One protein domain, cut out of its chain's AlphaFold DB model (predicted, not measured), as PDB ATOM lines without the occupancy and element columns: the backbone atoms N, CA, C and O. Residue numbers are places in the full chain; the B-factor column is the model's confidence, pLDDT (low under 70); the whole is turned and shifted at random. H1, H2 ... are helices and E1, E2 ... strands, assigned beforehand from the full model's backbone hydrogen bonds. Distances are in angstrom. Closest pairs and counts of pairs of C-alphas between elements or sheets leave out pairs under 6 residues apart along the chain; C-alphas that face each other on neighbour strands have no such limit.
ATOM      1  N   LEU A  59     -16.325 -19.683  44.179       49.06
ATOM      2  CA  LEU A  59     -15.312 -18.636  44.279       49.06
ATOM      3  C   LEU A  59     -15.159 -17.963  42.912       49.06
ATOM      4  O   LEU A  59     -14.841 -18.619  41.921       49.06
ATOM      5  N   SER A  60     -15.401 -16.655  42.865       50.69
ATOM      6  CA  SER A  60     -15.166 -15.847  41.669       50.69
ATOM      7  C   SER A  60     -13.759 -15.266  41.725       50.69
ATOM      8  O   SER A  60     -13.396 -14.642  42.724       50.69
ATOM      9  N   VAL A  61     -12.956 -15.480  40.680       51.88
ATOM     10  CA  VAL A  61     -11.641 -14.830  40.566       51.88
ATOM     11  C   VAL A  61     -11.845 -13.509  39.829       51.88
ATOM     12  O   VAL A  61     -12.287 -13.536  38.674       51.88
ATOM     13  N   PRO A  62     -11.546 -12.350  40.449       46.75
ATOM     14  CA  PRO A  62     -11.698 -11.067  39.781       46.75
ATOM     15  C   PRO A  62     -10.745 -10.988  38.589       46.75
ATOM     16  O   PRO A  62      -9.525 -11.092  38.727       46.75
ATOM     17  N   ALA A  63     -11.311 -10.793  37.402       47.88
ATOM     18  CA  ALA A  63     -10.534 -10.571  36.196       47.88
ATOM     19  C   ALA A  63      -9.821  -9.202  36.226       47.88
ATOM     20  O   ALA A  63     -10.274  -8.250  36.863       47.88
ATOM     21  N   THR A  64      -8.760  -9.095  35.422       44.34
ATOM     22  CA  THR A  64      -8.139  -7.861  34.884       44.34
ATOM     23  C   THR A  64      -7.045  -7.093  35.645       44.34
ATOM     24  O   THR A  64      -6.392  -6.290  34.976       44.34
ATOM     25  N   ASP A  65      -6.716  -7.321  36.928       57.34
ATOM     26  CA  ASP A  65      -5.487  -6.693  37.473       57.34
ATOM     27  C   ASP A  65      -4.235  -7.527  37.114       57.34
ATOM     28  O   ASP A  65      -4.100  -8.658  37.589       57.34
ATOM     29  N   PRO A  66      -3.274  -7.008  36.319       58.62
ATOM     30  CA  PRO A  66      -2.000  -7.688  36.083       58.62
ATOM     31  C   PRO A  66      -1.160  -7.894  37.358       58.62
ATOM     32  O   PRO A  66      -0.182  -8.645  37.301       58.62
ATOM     33  N   ALA A  67      -1.506  -7.265  38.485       59.19
ATOM     34  CA  ALA A  67      -0.923  -7.530  39.795       59.19
ATOM     35  C   ALA A  67      -1.471  -8.794  40.493       59.19
ATOM     36  O   ALA A  67      -0.863  -9.224  41.474       59.19
ATOM     37  N   PHE A  68      -2.567  -9.410  40.021       66.06
ATOM     38  CA  PHE A  68      -3.074 -10.642  40.638       66.06
ATOM     39  C   PHE A  68      -2.171 -11.860  40.343       66.06
ATOM     40  O   PHE A  68      -1.662 -12.003  39.221       66.06
ATOM     41  N   PRO A  69      -1.961 -12.747  41.341       66.50
ATOM     42  CA  PRO A  69      -1.006 -13.849  41.242       66.50
ATOM     43  C   PRO A  69      -1.562 -15.091  40.532       66.50
ATOM     44  O   PRO A  69      -0.778 -15.877  40.019       66.50
ATOM     45  N   LEU A  70      -2.887 -15.273  40.478       82.75
ATOM     46  CA  LEU A  70      -3.509 -16.492  39.953       82.75
ATOM     47  C   LEU A  70      -3.508 -16.498  38.419       82.75
ATOM     48  O   LEU A  70      -4.403 -15.931  37.791       82.75
ATOM     49  N   ARG A  71      -2.496 -17.122  37.808       87.62
ATOM     50  CA  ARG A  71      -2.337 -17.207  36.342       87.62
ATOM     51  C   ARG A  71      -2.308 -18.642  35.821       87.62
ATOM     52  O   ARG A  71      -2.536 -18.863  34.632       87.62
ATOM     53  N   SER A  72      -2.048 -19.602  36.694       92.19
ATOM     54  CA  SER A  72      -1.912 -21.023  36.391       92.19
ATOM     55  C   SER A  72      -2.711 -21.898  37.360       92.19
ATOM     56  O   SER A  72      -3.175 -21.436  38.406       92.19
ATOM     57  N   ALA A  73      -2.855 -23.179  37.019       92.56
ATOM     58  CA  ALA A  73      -3.409 -24.184  37.926       92.56
ATOM     59  C   ALA A  73      -2.591 -24.316  39.228       92.56
ATOM     60  O   ALA A  73      -3.157 -24.504  40.304       92.56
ATOM     61  N   GLU A  74      -1.268 -24.168  39.129       94.56
ATOM     62  CA  GLU A  74      -0.327 -24.197  40.248       94.56
ATOM     63  C   GLU A  74      -0.555 -23.034  41.218       94.56
ATOM     64  O   GLU A  74      -0.573 -23.252  42.427       94.56
ATOM     65  N   ASP A  75      -0.766 -21.814  40.709       91.44
ATOM     66  CA  ASP A  75      -1.015 -20.640  41.559       91.44
ATOM     67  C   ASP A  75      -2.306 -20.822  42.376       91.44
ATOM     68  O   ASP A  75      -2.348 -20.498  43.561       91.44
ATOM     69  N   VAL A  76      -3.354 -21.386  41.759       89.69
ATOM     70  CA  VAL A  76      -4.637 -21.683  42.427       89.69
ATOM     71  C   VAL A  76      -4.466 -22.746  43.505       89.69
ATOM     72  O   VAL A  76      -4.958 -22.569  44.618       89.69
ATOM     73  N   ALA A  77      -3.746 -23.828  43.205       91.81
ATOM     74  CA  ALA A  77      -3.453 -24.880  44.174       91.81
ATOM     75  C   ALA A  77      -2.551 -24.403  45.329       91.81
ATOM     76  O   ALA A  77      -2.647 -24.925  46.437       91.81
ATOM     77  N   ALA A  78      -1.675 -23.422  45.088       90.62
ATOM     78  CA  ALA A  78      -0.792 -22.858  46.107       90.62
ATOM     79  C   ALA A  78      -1.497 -21.851  47.033       90.62
ATOM     80  O   ALA A  78      -1.176 -21.790  48.220       90.62
ATOM     81  N   GLU A  79      -2.438 -21.063  46.504       88.00
ATOM     82  CA  GLU A  79      -3.166 -20.035  47.263       88.00
ATOM     83  C   GLU A  79      -4.348 -20.611  48.065       88.00
ATOM     84  O   GLU A  79      -4.712 -20.072  49.111       88.00
ATOM     85  N   ILE A  80      -4.958 -21.707  47.597       85.38
ATOM     86  CA  ILE A  80      -6.175 -22.284  48.186       85.38
ATOM     87  C   ILE A  80      -5.821 -23.536  49.014       85.38
ATOM     88  O   ILE A  80      -5.467 -24.566  48.440       85.38
ATOM     89  N   PRO A  81      -5.945 -23.498  50.359       84.31
ATOM     90  CA  PRO A  81      -5.545 -24.612  51.216       84.31
ATOM     91  C   PRO A  81      -6.288 -25.923  50.930       84.31
ATOM     92  O   PRO A  81      -7.489 -25.938  50.654       84.31
ATOM     93  N   ASP A  82      -5.568 -27.033  51.087       88.69
ATOM     94  CA  ASP A  82      -6.068 -28.416  51.020       88.69
ATOM     95  C   ASP A  82      -6.650 -28.850  49.661       88.69
ATOM     96  O   ASP A  82      -7.272 -29.911  49.572       88.69
ATOM     97  N   VAL A  83      -6.459 -28.059  48.596       90.81
ATOM     98  CA  VAL A  83      -6.833 -28.445  47.226       90.81
ATOM     99  C   VAL A  83      -5.986 -29.633  46.779       90.81
ATOM    100  O   VAL A  83      -4.760 -29.571  46.808       90.81
ATOM    101  N   VAL A  84      -6.652 -30.703  46.342       94.94
ATOM    102  CA  VAL A  84      -6.023 -31.892  45.748       94.94
ATOM    103  C   VAL A  84      -6.060 -31.855  44.225       94.94
ATOM    104  O   VAL A  84      -5.101 -32.299  43.598       94.94
ATOM    105  N   SER A  85      -7.101 -31.276  43.614       94.62
ATOM    106  CA  SER A  85      -7.170 -31.129  42.156       94.62
ATOM    107  C   SER A  85      -7.803 -29.807  41.698       94.62
ATOM    108  O   SER A  85      -8.707 -29.269  42.338       94.62
ATOM    109  N   VAL A  86      -7.302 -29.272  40.579       93.88
ATOM    110  CA  VAL A  86      -7.794 -28.072  39.881       93.88
ATOM    111  C   VAL A  86      -8.128 -28.473  38.447       93.88
ATOM    112  O   VAL A  86      -7.234 -28.807  37.673       93.88
ATOM    113  N   THR A  87      -9.401 -28.436  38.064       93.75
ATOM    114  CA  THR A  87      -9.880 -28.892  36.751       93.75
ATOM    115  C   THR A  87     -10.463 -27.747  35.925       93.75
ATOM    116  O   THR A  87     -11.499 -27.197  36.281       93.75
ATOM    117  N   LYS A  88      -9.857 -27.426  34.780       91.75
ATOM    118  CA  LYS A  88     -10.425 -26.528  33.760       91.75
ATOM    119  C   LYS A  88     -11.256 -27.364  32.782       91.75
ATOM    120  O   LYS A  88     -10.726 -28.300  32.178       91.75
ATOM    121  N   GLN A  89     -12.553 -27.071  32.651       87.88
ATOM    122  CA  GLN A  89     -13.468 -27.769  31.731       87.88
ATOM    123  C   GLN A  89     -13.718 -26.957  30.449       87.88
ATOM    124  O   GLN A  89     -13.715 -25.729  30.468       87.88
ATOM    125  N   PHE A  90     -13.961 -27.654  29.337       82.44
ATOM    126  CA  PHE A  90     -14.137 -27.091  27.998       82.44
ATOM    127  C   PHE A  90     -15.314 -27.751  27.282       82.44
ATOM    128  O   PHE A  90     -15.386 -28.978  27.162       82.44
ATOM    129  N   TYR A  91     -16.192 -26.935  26.699       74.44
ATOM    130  CA  TYR A  91     -17.238 -27.423  25.807       74.44
ATOM    131  C   TYR A  91     -16.728 -27.496  24.358       74.44
ATOM    132  O   TYR A  91     -16.968 -26.604  23.546       74.44
ATOM    133  N   HIS A  92     -16.002 -28.568  24.030       72.44
ATOM    134  CA  HIS A  92     -15.565 -28.852  22.659       72.44
ATOM    135  C   HIS A  92     -15.976 -30.261  22.194       72.44
ATOM    136  O   HIS A  92     -15.337 -31.248  22.579       72.44
ATOM    137  N   PRO A  93     -17.001 -30.396  21.325       64.50
ATOM    138  CA  PRO A  93     -17.320 -31.677  20.703       64.50
ATOM    139  C   PRO A  93     -16.156 -32.128  19.804       64.50
ATOM    140  O   PRO A  93     -15.834 -31.489  18.806       64.50
ATOM    141  N   GLY A  94     -15.507 -33.232  20.187       74.81
ATOM    142  CA  GLY A  94     -14.342 -33.797  19.489       74.81
ATOM    143  C   GLY A  94     -12.970 -33.294  19.961       74.81
ATOM    144  O   GLY A  94     -11.965 -33.703  19.387       74.81
ATOM    145  N   GLY A  95     -12.910 -32.440  20.989       84.50
ATOM    146  CA  GLY A  95     -11.661 -31.937  21.574       84.50
ATOM    147  C   GLY A  95     -11.401 -32.425  23.002       84.50
ATOM    148  O   GLY A  95     -12.118 -33.271  23.543       84.50
ATOM    149  N   CYS A  96     -10.371 -31.846  23.623       87.75
ATOM    150  CA  CYS A  96     -10.101 -31.991  25.050       87.75
ATOM    151  C   CYS A  96     -11.237 -31.339  25.843       87.75
ATOM    152  O   CYS A  96     -11.512 -30.154  25.667       87.75
ATOM    153  N   ARG A  97     -11.910 -32.125  26.683       88.31
ATOM    154  CA  ARG A  97     -13.048 -31.718  27.519       88.31
ATOM    155  C   ARG A  97     -12.611 -31.184  28.874       88.31
ATOM    156  O   ARG A  97     -13.308 -30.356  29.447       88.31
ATOM    157  N   SER A  98     -11.489 -31.660  29.405       92.88
ATOM    158  CA  SER A  98     -10.924 -31.118  30.638       92.88
ATOM    159  C   SER A  98      -9.421 -31.338  30.753       92.88
ATOM    160  O   SER A  98      -8.868 -32.279  30.177       92.88
ATOM    161  N   TYR A  99      -8.797 -30.466  31.538       94.69
ATOM    162  CA  TYR A  99      -7.433 -30.581  32.039       94.69
ATOM    163  C   TYR A  99      -7.500 -30.482  33.559       94.69
ATOM    164  O   TYR A  99      -8.104 -29.545  34.077       94.69
ATOM    165  N   THR A 100      -6.897 -31.432  34.262       95.69
ATOM    166  CA  THR A 100      -6.901 -31.521  35.723       95.69
ATOM    167  C   THR A 100      -5.468 -31.534  36.226       95.69
ATOM    168  O   THR A 100      -4.721 -32.470  35.948       95.69
ATOM    169  N   TYR A 101      -5.098 -30.494  36.961       96.88
ATOM    170  CA  TYR A 101      -3.861 -30.422  37.719       96.88
ATOM    171  C   TYR A 101      -4.075 -31.067  39.088       96.88
ATOM    172  O   TYR A 101      -4.988 -30.676  39.809       96.88
ATOM    173  N   HIS A 102      -3.240 -32.036  39.444       96.06
ATOM    174  CA  HIS A 102      -3.251 -32.717  40.736       96.06
ATOM    175  C   HIS A 102      -2.170 -32.096  41.619       96.06
ATOM    176  O   HIS A 102      -0.977 -32.230  41.343       96.06
ATOM    177  N   ALA A 103      -2.585 -31.373  42.656       95.00
ATOM    178  CA  ALA A 103      -1.708 -30.554  43.491       95.00
ATOM    179  C   ALA A 103      -0.756 -31.384  44.371       95.00
ATOM    180  O   ALA A 103       0.330 -30.926  44.727       95.00
ATOM    181  N   ASP A 104      -1.144 -32.617  44.696       94.12
ATOM    182  CA  ASP A 104      -0.375 -33.564  45.510       94.12
ATOM    183  C   ASP A 104       0.848 -34.146  44.772       94.12
ATOM    184  O   ASP A 104       1.890 -34.426  45.370       94.12
ATOM    185  N   THR A 105       0.721 -34.317  43.458       96.00
ATOM    186  CA  THR A 105       1.676 -34.991  42.570       96.00
ATOM    187  C   THR A 105       2.331 -34.043  41.570       96.00
ATOM    188  O   THR A 105       3.345 -34.398  40.967       96.00
ATOM    189  N   GLY A 106       1.761 -32.852  41.370       95.56
ATOM    190  CA  GLY A 106       2.114 -31.934  40.288       95.56
ATOM    191  C   GLY A 106       1.778 -32.478  38.895       95.56
ATOM    192  O   GLY A 106       2.355 -32.023  37.909       95.56
ATOM    193  N   ALA A 107       0.915 -33.493  38.798       96.25
ATOM    194  CA  ALA A 107       0.576 -34.144  37.538       96.25
ATOM    195  C   ALA A 107      -0.552 -33.404  36.806       96.25
ATOM    196  O   ALA A 107      -1.467 -32.878  37.430       96.25
ATOM    197  N   CYS A 108      -0.533 -33.430  35.472       96.44
ATOM    198  CA  CYS A 108      -1.645 -32.973  34.644       96.44
ATOM    199  C   CYS A 108      -2.297 -34.171  33.944       96.44
ATOM    200  O   CYS A 108      -1.634 -34.871  33.176       96.44
ATOM    201  N   THR A 109      -3.585 -34.408  34.187       96.06
ATOM    202  CA  THR A 109      -4.393 -35.406  33.464       96.06
ATOM    203  C   THR A 109      -5.409 -34.723  32.562       96.06
ATOM    204  O   THR A 109      -5.836 -33.603  32.835       96.06
ATOM    205  N   THR A 110      -5.835 -35.395  31.497       95.00
ATOM    206  CA  THR A 110      -6.757 -34.831  30.505       95.00
ATOM    207  C   THR A 110      -7.898 -35.791  30.185       95.00
ATOM    208  O   THR A 110      -7.717 -37.008  30.208       95.00
ATOM    209  N   THR A 111      -9.075 -35.240  29.872       92.25
ATOM    210  CA  THR A 111     -10.249 -36.014  29.437       92.25
ATOM    211  C   THR A 111     -10.664 -35.580  28.028       92.25
ATOM    212  O   THR A 111     -10.928 -34.393  27.838       92.25
ATOM    213  N   PRO A 112     -10.805 -36.488  27.043       89.56
ATOM    214  CA  PRO A 112     -10.336 -37.873  27.080       89.56
ATOM    215  C   PRO A 112      -8.806 -37.952  27.222       89.56
ATOM    216  O   PRO A 112      -8.098 -36.995  26.901       89.56
ATOM    217  N   GLU A 113      -8.308 -39.103  27.674       89.69
ATOM    218  CA  GLU A 113      -6.868 -39.363  27.753       89.69
ATOM    219  C   GLU A 113      -6.183 -39.192  26.384       89.69
ATOM    220  O   GLU A 113      -6.762 -39.469  25.331       89.69
ATOM    221  N   GLY A 114      -4.917 -38.767  26.401       87.25
ATOM    222  CA  GLY A 114      -4.113 -38.560  25.190       87.25
ATOM    223  C   GLY A 114      -4.176 -37.143  24.613       87.25
ATOM    224  O   GLY A 114      -3.483 -36.853  23.638       87.25
ATOM    225  N   CYS A 115      -4.946 -36.243  25.226       90.56
ATOM    226  CA  CYS A 115      -4.837 -34.810  24.969       90.56
ATOM    227  C   CYS A 115      -3.453 -34.269  25.386       90.56
ATOM    228  O   CYS A 115      -2.925 -34.702  26.416       90.56
ATOM    229  N   PRO A 116      -2.853 -33.344  24.607       90.25
ATOM    230  CA  PRO A 116      -1.516 -32.822  24.881       90.25
ATOM    231  C   PRO A 116      -1.504 -32.077  26.216       90.25
ATOM    232  O   PRO A 116      -2.297 -31.164  26.397       90.25
ATOM    233  N   ALA A 117      -0.609 -32.463  27.125       87.00
ATOM    234  CA  ALA A 117      -0.391 -31.788  28.401       87.00
ATOM    235  C   ALA A 117       1.024 -31.165  28.422       87.00
ATOM    236  O   ALA A 117       1.979 -31.854  28.045       87.00
ATOM    237  N   PRO A 118       1.186 -29.900  28.854       89.56
ATOM    238  CA  PRO A 118       0.127 -28.984  29.285       89.56
ATOM    239  C   PRO A 118      -0.769 -28.508  28.125       89.56
ATOM    240  O   PRO A 118      -0.453 -28.737  26.956       89.56
ATOM    241  N   GLU A 119      -1.874 -27.836  28.456       90.00
ATOM    242  CA  GLU A 119      -2.779 -27.187  27.501       90.00
ATOM    243  C   GLU A 119      -1.991 -26.340  26.482       90.00
ATOM    244  O   GLU A 119      -1.112 -25.566  26.878       90.00
ATOM    245  N   PRO A 120      -2.283 -26.433  25.171       84.94
ATOM    246  CA  PRO A 120      -1.644 -25.591  24.164       84.94
ATOM    247  C   PRO A 120      -1.786 -24.097  24.495       84.94
ATOM    248  O   PRO A 120      -2.878 -23.545  24.446       84.94
ATOM    249  N   GLY A 121      -0.668 -23.437  24.816       82.81
ATOM    250  CA  GLY A 121      -0.639 -22.045  25.291       82.81
ATOM    251  C   GLY A 121      -0.230 -21.875  26.761       82.81
ATOM    252  O   GLY A 121       0.138 -20.766  27.153       82.81
ATOM    253  N   ALA A 122      -0.175 -22.960  27.545       79.81
ATOM    254  CA  ALA A 122       0.259 -22.969  28.947       79.81
ATOM    255  C   ALA A 122       1.664 -22.372  29.183       79.81
ATOM    256  O   ALA A 122       1.947 -21.797  30.235       79.81
ATOM    257  N   GLU A 123       2.532 -22.434  28.167       83.12
ATOM    258  CA  GLU A 123       3.863 -21.813  28.163       83.12
ATOM    259  C   GLU A 123       3.828 -20.296  28.439       83.12
ATOM    260  O   GLU A 123       4.812 -19.736  28.915       83.12
ATOM    261  N   SER A 124       2.701 -19.622  28.170       85.06
ATOM    262  CA  SER A 124       2.547 -18.172  28.366       85.06
ATOM    263  C   SER A 124       2.451 -17.736  29.836       85.06
ATOM    264  O   SER A 124       2.863 -16.621  30.159       85.06
ATOM    265  N   CYS A 125       1.963 -18.607  30.726       84.88
ATOM    266  CA  CYS A 125       1.968 -18.411  32.183       84.88
ATOM    267  C   CYS A 125       2.985 -19.310  32.907       84.88
ATOM    268  O   CYS A 125       3.229 -19.105  34.092       84.88
ATOM    269  N   GLY A 126       3.596 -20.277  32.213       89.94
ATOM    270  CA  GLY A 126       4.561 -21.214  32.796       89.94
ATOM    271  C   GLY A 126       3.933 -22.404  33.530       89.94
ATOM    272  O   GLY A 126       4.638 -23.070  34.285       89.94
ATOM    273  N   SER A 127       2.643 -22.681  33.311       92.56
ATOM    274  CA  SER A 127       1.961 -23.827  33.927       92.56
ATOM    275  C   SER A 127       2.448 -25.161  33.358       92.56
ATOM    276  O   SER A 127       2.670 -25.304  32.153       92.56
ATOM    277  N   SER A 128       2.534 -26.170  34.225       92.25
ATOM    278  CA  SER A 128       2.701 -27.579  33.865       92.25
ATOM    279  C   SER A 128       1.385 -28.267  33.478       92.25
ATOM    280  O   SER A 128       1.424 -29.407  33.011       92.25
ATOM    281  N   CYS A 129       0.237 -27.581  33.602       95.31
ATOM    282  CA  CYS A 129      -1.063 -28.112  33.193       95.31
ATOM    283  C   CYS A 129      -1.919 -27.162  32.342       95.31
ATOM    284  O   CYS A 129      -2.252 -27.531  31.218       95.31
ATOM    285  N   PHE A 130      -2.266 -25.962  32.817       93.38
ATOM    286  CA  PHE A 130      -3.047 -24.980  32.050       93.38
ATOM    287  C   PHE A 130      -2.895 -23.544  32.567       93.38
ATOM    288  O   PHE A 130      -2.734 -23.307  33.766       93.38
ATOM    289  N   CYS A 131      -3.026 -22.573  31.658       91.69
ATOM    290  CA  CYS A 131      -3.214 -21.178  32.052       91.69
ATOM    291  C   CYS A 131      -4.678 -20.881  32.362       91.69
ATOM    292  O   CYS A 131      -5.603 -21.397  31.722       91.69
ATOM    293  N   LEU A 132      -4.865 -19.969  33.308       87.56
ATOM    294  CA  LEU A 132      -6.135 -19.303  33.519       87.56
ATOM    295  C   LEU A 132      -6.299 -18.209  32.473       87.56
ATOM    296  O   LEU A 132      -5.466 -17.313  32.346       87.56
ATOM    297  N   GLU A 133      -7.393 -18.298  31.731       80.56
ATOM    298  CA  GLU A 133      -7.845 -17.228  30.855       80.56
ATOM    299  C   GLU A 133      -8.925 -16.415  31.568       80.56
ATOM    300  O   GLU A 133      -9.622 -16.908  32.460       80.56
ATOM    301  N   GLU A 134      -9.076 -15.159  31.166       69.56
ATOM    302  CA  GLU A 134     -10.146 -14.293  31.646       69.56
ATOM    303  C   GLU A 134     -11.516 -14.954  31.404       69.56
ATOM    304  O   GLU A 134     -11.855 -15.331  30.283       69.56
ATOM    305  N   GLY A 135     -12.287 -15.149  32.478       63.69
ATOM    306  CA  GLY A 135     -13.579 -15.837  32.427       63.69
ATOM    307  C   GLY A 135     -13.554 -17.358  32.628       63.69
ATOM    308  O   GLY A 135     -14.608 -17.925  32.906       63.69
ATOM    309  N   ALA A 136     -12.394 -18.022  32.573       74.06
ATOM    310  CA  ALA A 136     -12.316 -19.476  32.730       74.06
ATOM    311  C   ALA A 136     -12.888 -19.948  34.082       74.06
ATOM    312  O   ALA A 136     -12.429 -19.526  35.145       74.06
ATOM    313  N   GLY A 137     -13.877 -20.843  34.050       78.38
ATOM    314  CA  GLY A 137     -14.320 -21.567  35.239       78.38
ATOM    315  C   GLY A 137     -13.432 -22.773  35.548       78.38
ATOM    316  O   GLY A 137     -12.885 -23.415  34.648       78.38
ATOM    317  N   LEU A 138     -13.319 -23.093  36.836       85.88
ATOM    318  CA  LEU A 138     -12.552 -24.227  37.352       85.88
ATOM    319  C   LEU A 138     -13.433 -25.079  38.263       85.88
ATOM    320  O   LEU A 138     -14.332 -24.577  38.927       85.88
ATOM    321  N   GLN A 139     -13.129 -26.360  38.358       87.44
ATOM    322  CA  GLN A 139     -13.644 -27.260  39.378       87.44
ATOM    323  C   GLN A 139     -12.487 -27.620  40.307       87.44
ATOM    324  O   GLN A 139     -11.481 -28.160  39.855       87.44
ATOM    325  N   LEU A 140     -12.628 -27.310  41.590       89.12
ATOM    326  CA  LEU A 140     -11.670 -27.654  42.630       89.12
ATOM    327  C   LEU A 140     -12.141 -28.864  43.419       89.12
ATOM    328  O   LEU A 140     -13.328 -29.001  43.694       89.12
ATOM    329  N   GLU A 141     -11.205 -29.692  43.849       88.94
ATOM    330  CA  GLU A 141     -11.422 -30.791  44.787       88.94
ATOM    331  C   GLU A 141     -10.481 -30.604  45.981       88.94
ATOM    332  O   GLU A 141      -9.344 -30.163  45.798       88.94
ATOM    333  N   ARG A 142     -10.937 -30.908  47.202       87.56
ATOM    334  CA  ARG A 142     -10.147 -30.809  48.445       87.56
ATOM    335  C   ARG A 142     -10.146 -32.143  49.179       87.56
ATOM    336  O   ARG A 142     -11.112 -32.895  49.070       87.56
ATOM    337  N   ASP A 143      -9.077 -32.434  49.917       81.88
ATOM    338  CA  ASP A 143      -8.946 -33.718  50.618       81.88
ATOM    339  C   ASP A 143     -10.085 -33.913  51.635       81.88
ATOM    340  O   ASP A 143     -10.333 -33.064  52.492       81.88
ATOM    341  N   GLY A 144     -10.809 -35.027  51.514       74.12
ATOM    342  CA  GLY A 144     -11.974 -35.359  52.341       74.12
ATOM    343  C   GLY A 144     -13.270 -34.582  52.055       74.12
ATOM    344  O   GLY A 144     -14.298 -34.927  52.641       74.12
ATOM    345  N   ASP A 145     -13.257 -33.595  51.156       69.81
ATOM    346  CA  ASP A 145     -14.392 -32.722  50.833       69.81
ATOM    347  C   ASP A 145     -14.981 -33.010  49.435       69.81
ATOM    348  O   ASP A 145     -14.414 -33.727  48.611       69.81
ATOM    349  N   ARG A 146     -16.166 -32.457  49.150       63.75
ATOM    350  CA  ARG A 146     -16.779 -32.533  47.809       63.75
ATOM    351  C   ARG A 146     -16.181 -31.484  46.867       63.75
ATOM    352  O   ARG A 146     -15.818 -30.404  47.335       63.75
ATOM    353  N   PRO A 147     -16.149 -31.742  45.546       66.00
ATOM    354  CA  PRO A 147     -15.689 -30.746  44.595       66.00
ATOM    355  C   PRO A 147     -16.592 -29.506  44.578       66.00
ATOM    356  O   PRO A 147     -17.814 -29.595  44.727       66.00
ATOM    357  N   PHE A 148     -15.982 -28.345  44.364       72.38
ATOM    358  CA  PHE A 148     -16.630 -27.038  44.334       72.38
ATOM    359  C   PHE A 148     -16.197 -26.237  43.095       72.38
ATOM    360  O   PHE A 148     -15.204 -26.568  42.452       72.38
ATOM    361  N   LEU A 149     -16.985 -25.236  42.689       71.12
ATOM    362  CA  LEU A 149     -16.910 -24.662  41.338       71.12
ATOM    363  C   LEU A 149     -16.527 -23.181  41.377       71.12
ATOM    364  O   LEU A 149     -17.241 -22.349  41.932       71.12
ATOM    365  N   MET A 150     -15.401 -22.844  40.759       63.44
ATOM    366  CA  MET A 150     -14.951 -21.474  40.547       63.44
ATOM    367  C   MET A 150     -15.424 -20.941  39.200       63.44
ATOM    368  O   MET A 150     -15.471 -21.669  38.208       63.44
ATOM    369  N   PHE A 151     -15.690 -19.641  39.146       62.06
ATOM    370  CA  PHE A 151     -16.161 -18.965  37.943       62.06
ATOM    371  C   PHE A 151     -15.299 -17.743  37.649       62.06
ATOM    372  O   PHE A 151     -15.136 -16.876  38.503       62.06
ATOM    373  N   GLY A 152     -14.753 -17.653  36.438       54.81
ATOM    374  CA  GLY A 152     -14.162 -16.409  35.968       54.81
ATOM    375  C   GLY A 152     -15.252 -15.393  35.604       54.81
ATOM    376  O   GLY A 152     -16.343 -15.756  35.158       54.81
ATOM    377  N   GLY A 153     -14.948 -14.108  35.789       44.84
ATOM    378  CA  GLY A 153     -15.935 -13.028  35.670       44.84
ATOM    379  C   GLY A 153     -16.413 -12.672  34.255       44.84
ATOM    380  O   GLY A 153     -17.420 -11.975  34.144       44.84
TER     381      GLY A 153
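AT A GLANCE: This is residues 59 to 153 of the 479 residues of an uncharacterized protein of Acidobacteria bacterium (UniProt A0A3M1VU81). Little regular structure: one twisted sheet of six strands, with short helix H1 and parts of the long loop 112 to 137 over one face. The printed part has 95 residues, 37 in named elements, mostly strand: E1 H1 E2 E3 E4 E5 E6. The mixed sheet runs E1 E6 E5 E2 E3 E4. The whole is compact, radius of gyration of the C-alphas 12.5 A, spans 33 by 32 by 22 A.

IN THESE COORDINATES: E2, residues 83 to 89, is 16.9 A long. E3 is 98 to 102, E4 107 to 111, E5 138 to 142, E6 148 to 152, H1 73 to 79. E1, 59 to 61, begins at C-alpha (-15.312, -18.636, 44.279); E6 ends at (-14.162, -16.409, 35.968).

HOW THE PARTS SIT: E2 E3 E4 form a meander, successive antiparallel neighbours; N 86 and O 101 are 2.8 A apart, within hydrogen-bond range. E5, antiparallel to E2, completes a Greek key, first strand beside fourth. H1 is on the sheet; the closest C-alphas of H1 and E2 are Ala 77 and Val 83, 5.8 A. In H1 every O i to N i+4 pair is within hydrogen-bond range. E1, H1, E2 form a split strand-helix-strand unit, E6 and E5 between its strands, crossover right-handed.

THE WHOLE: The printed part has no cut. E1 to H1 and E4 to E5 are long links. Residues 59 to 69 and 150 to 153 are among those under pLDDT 70.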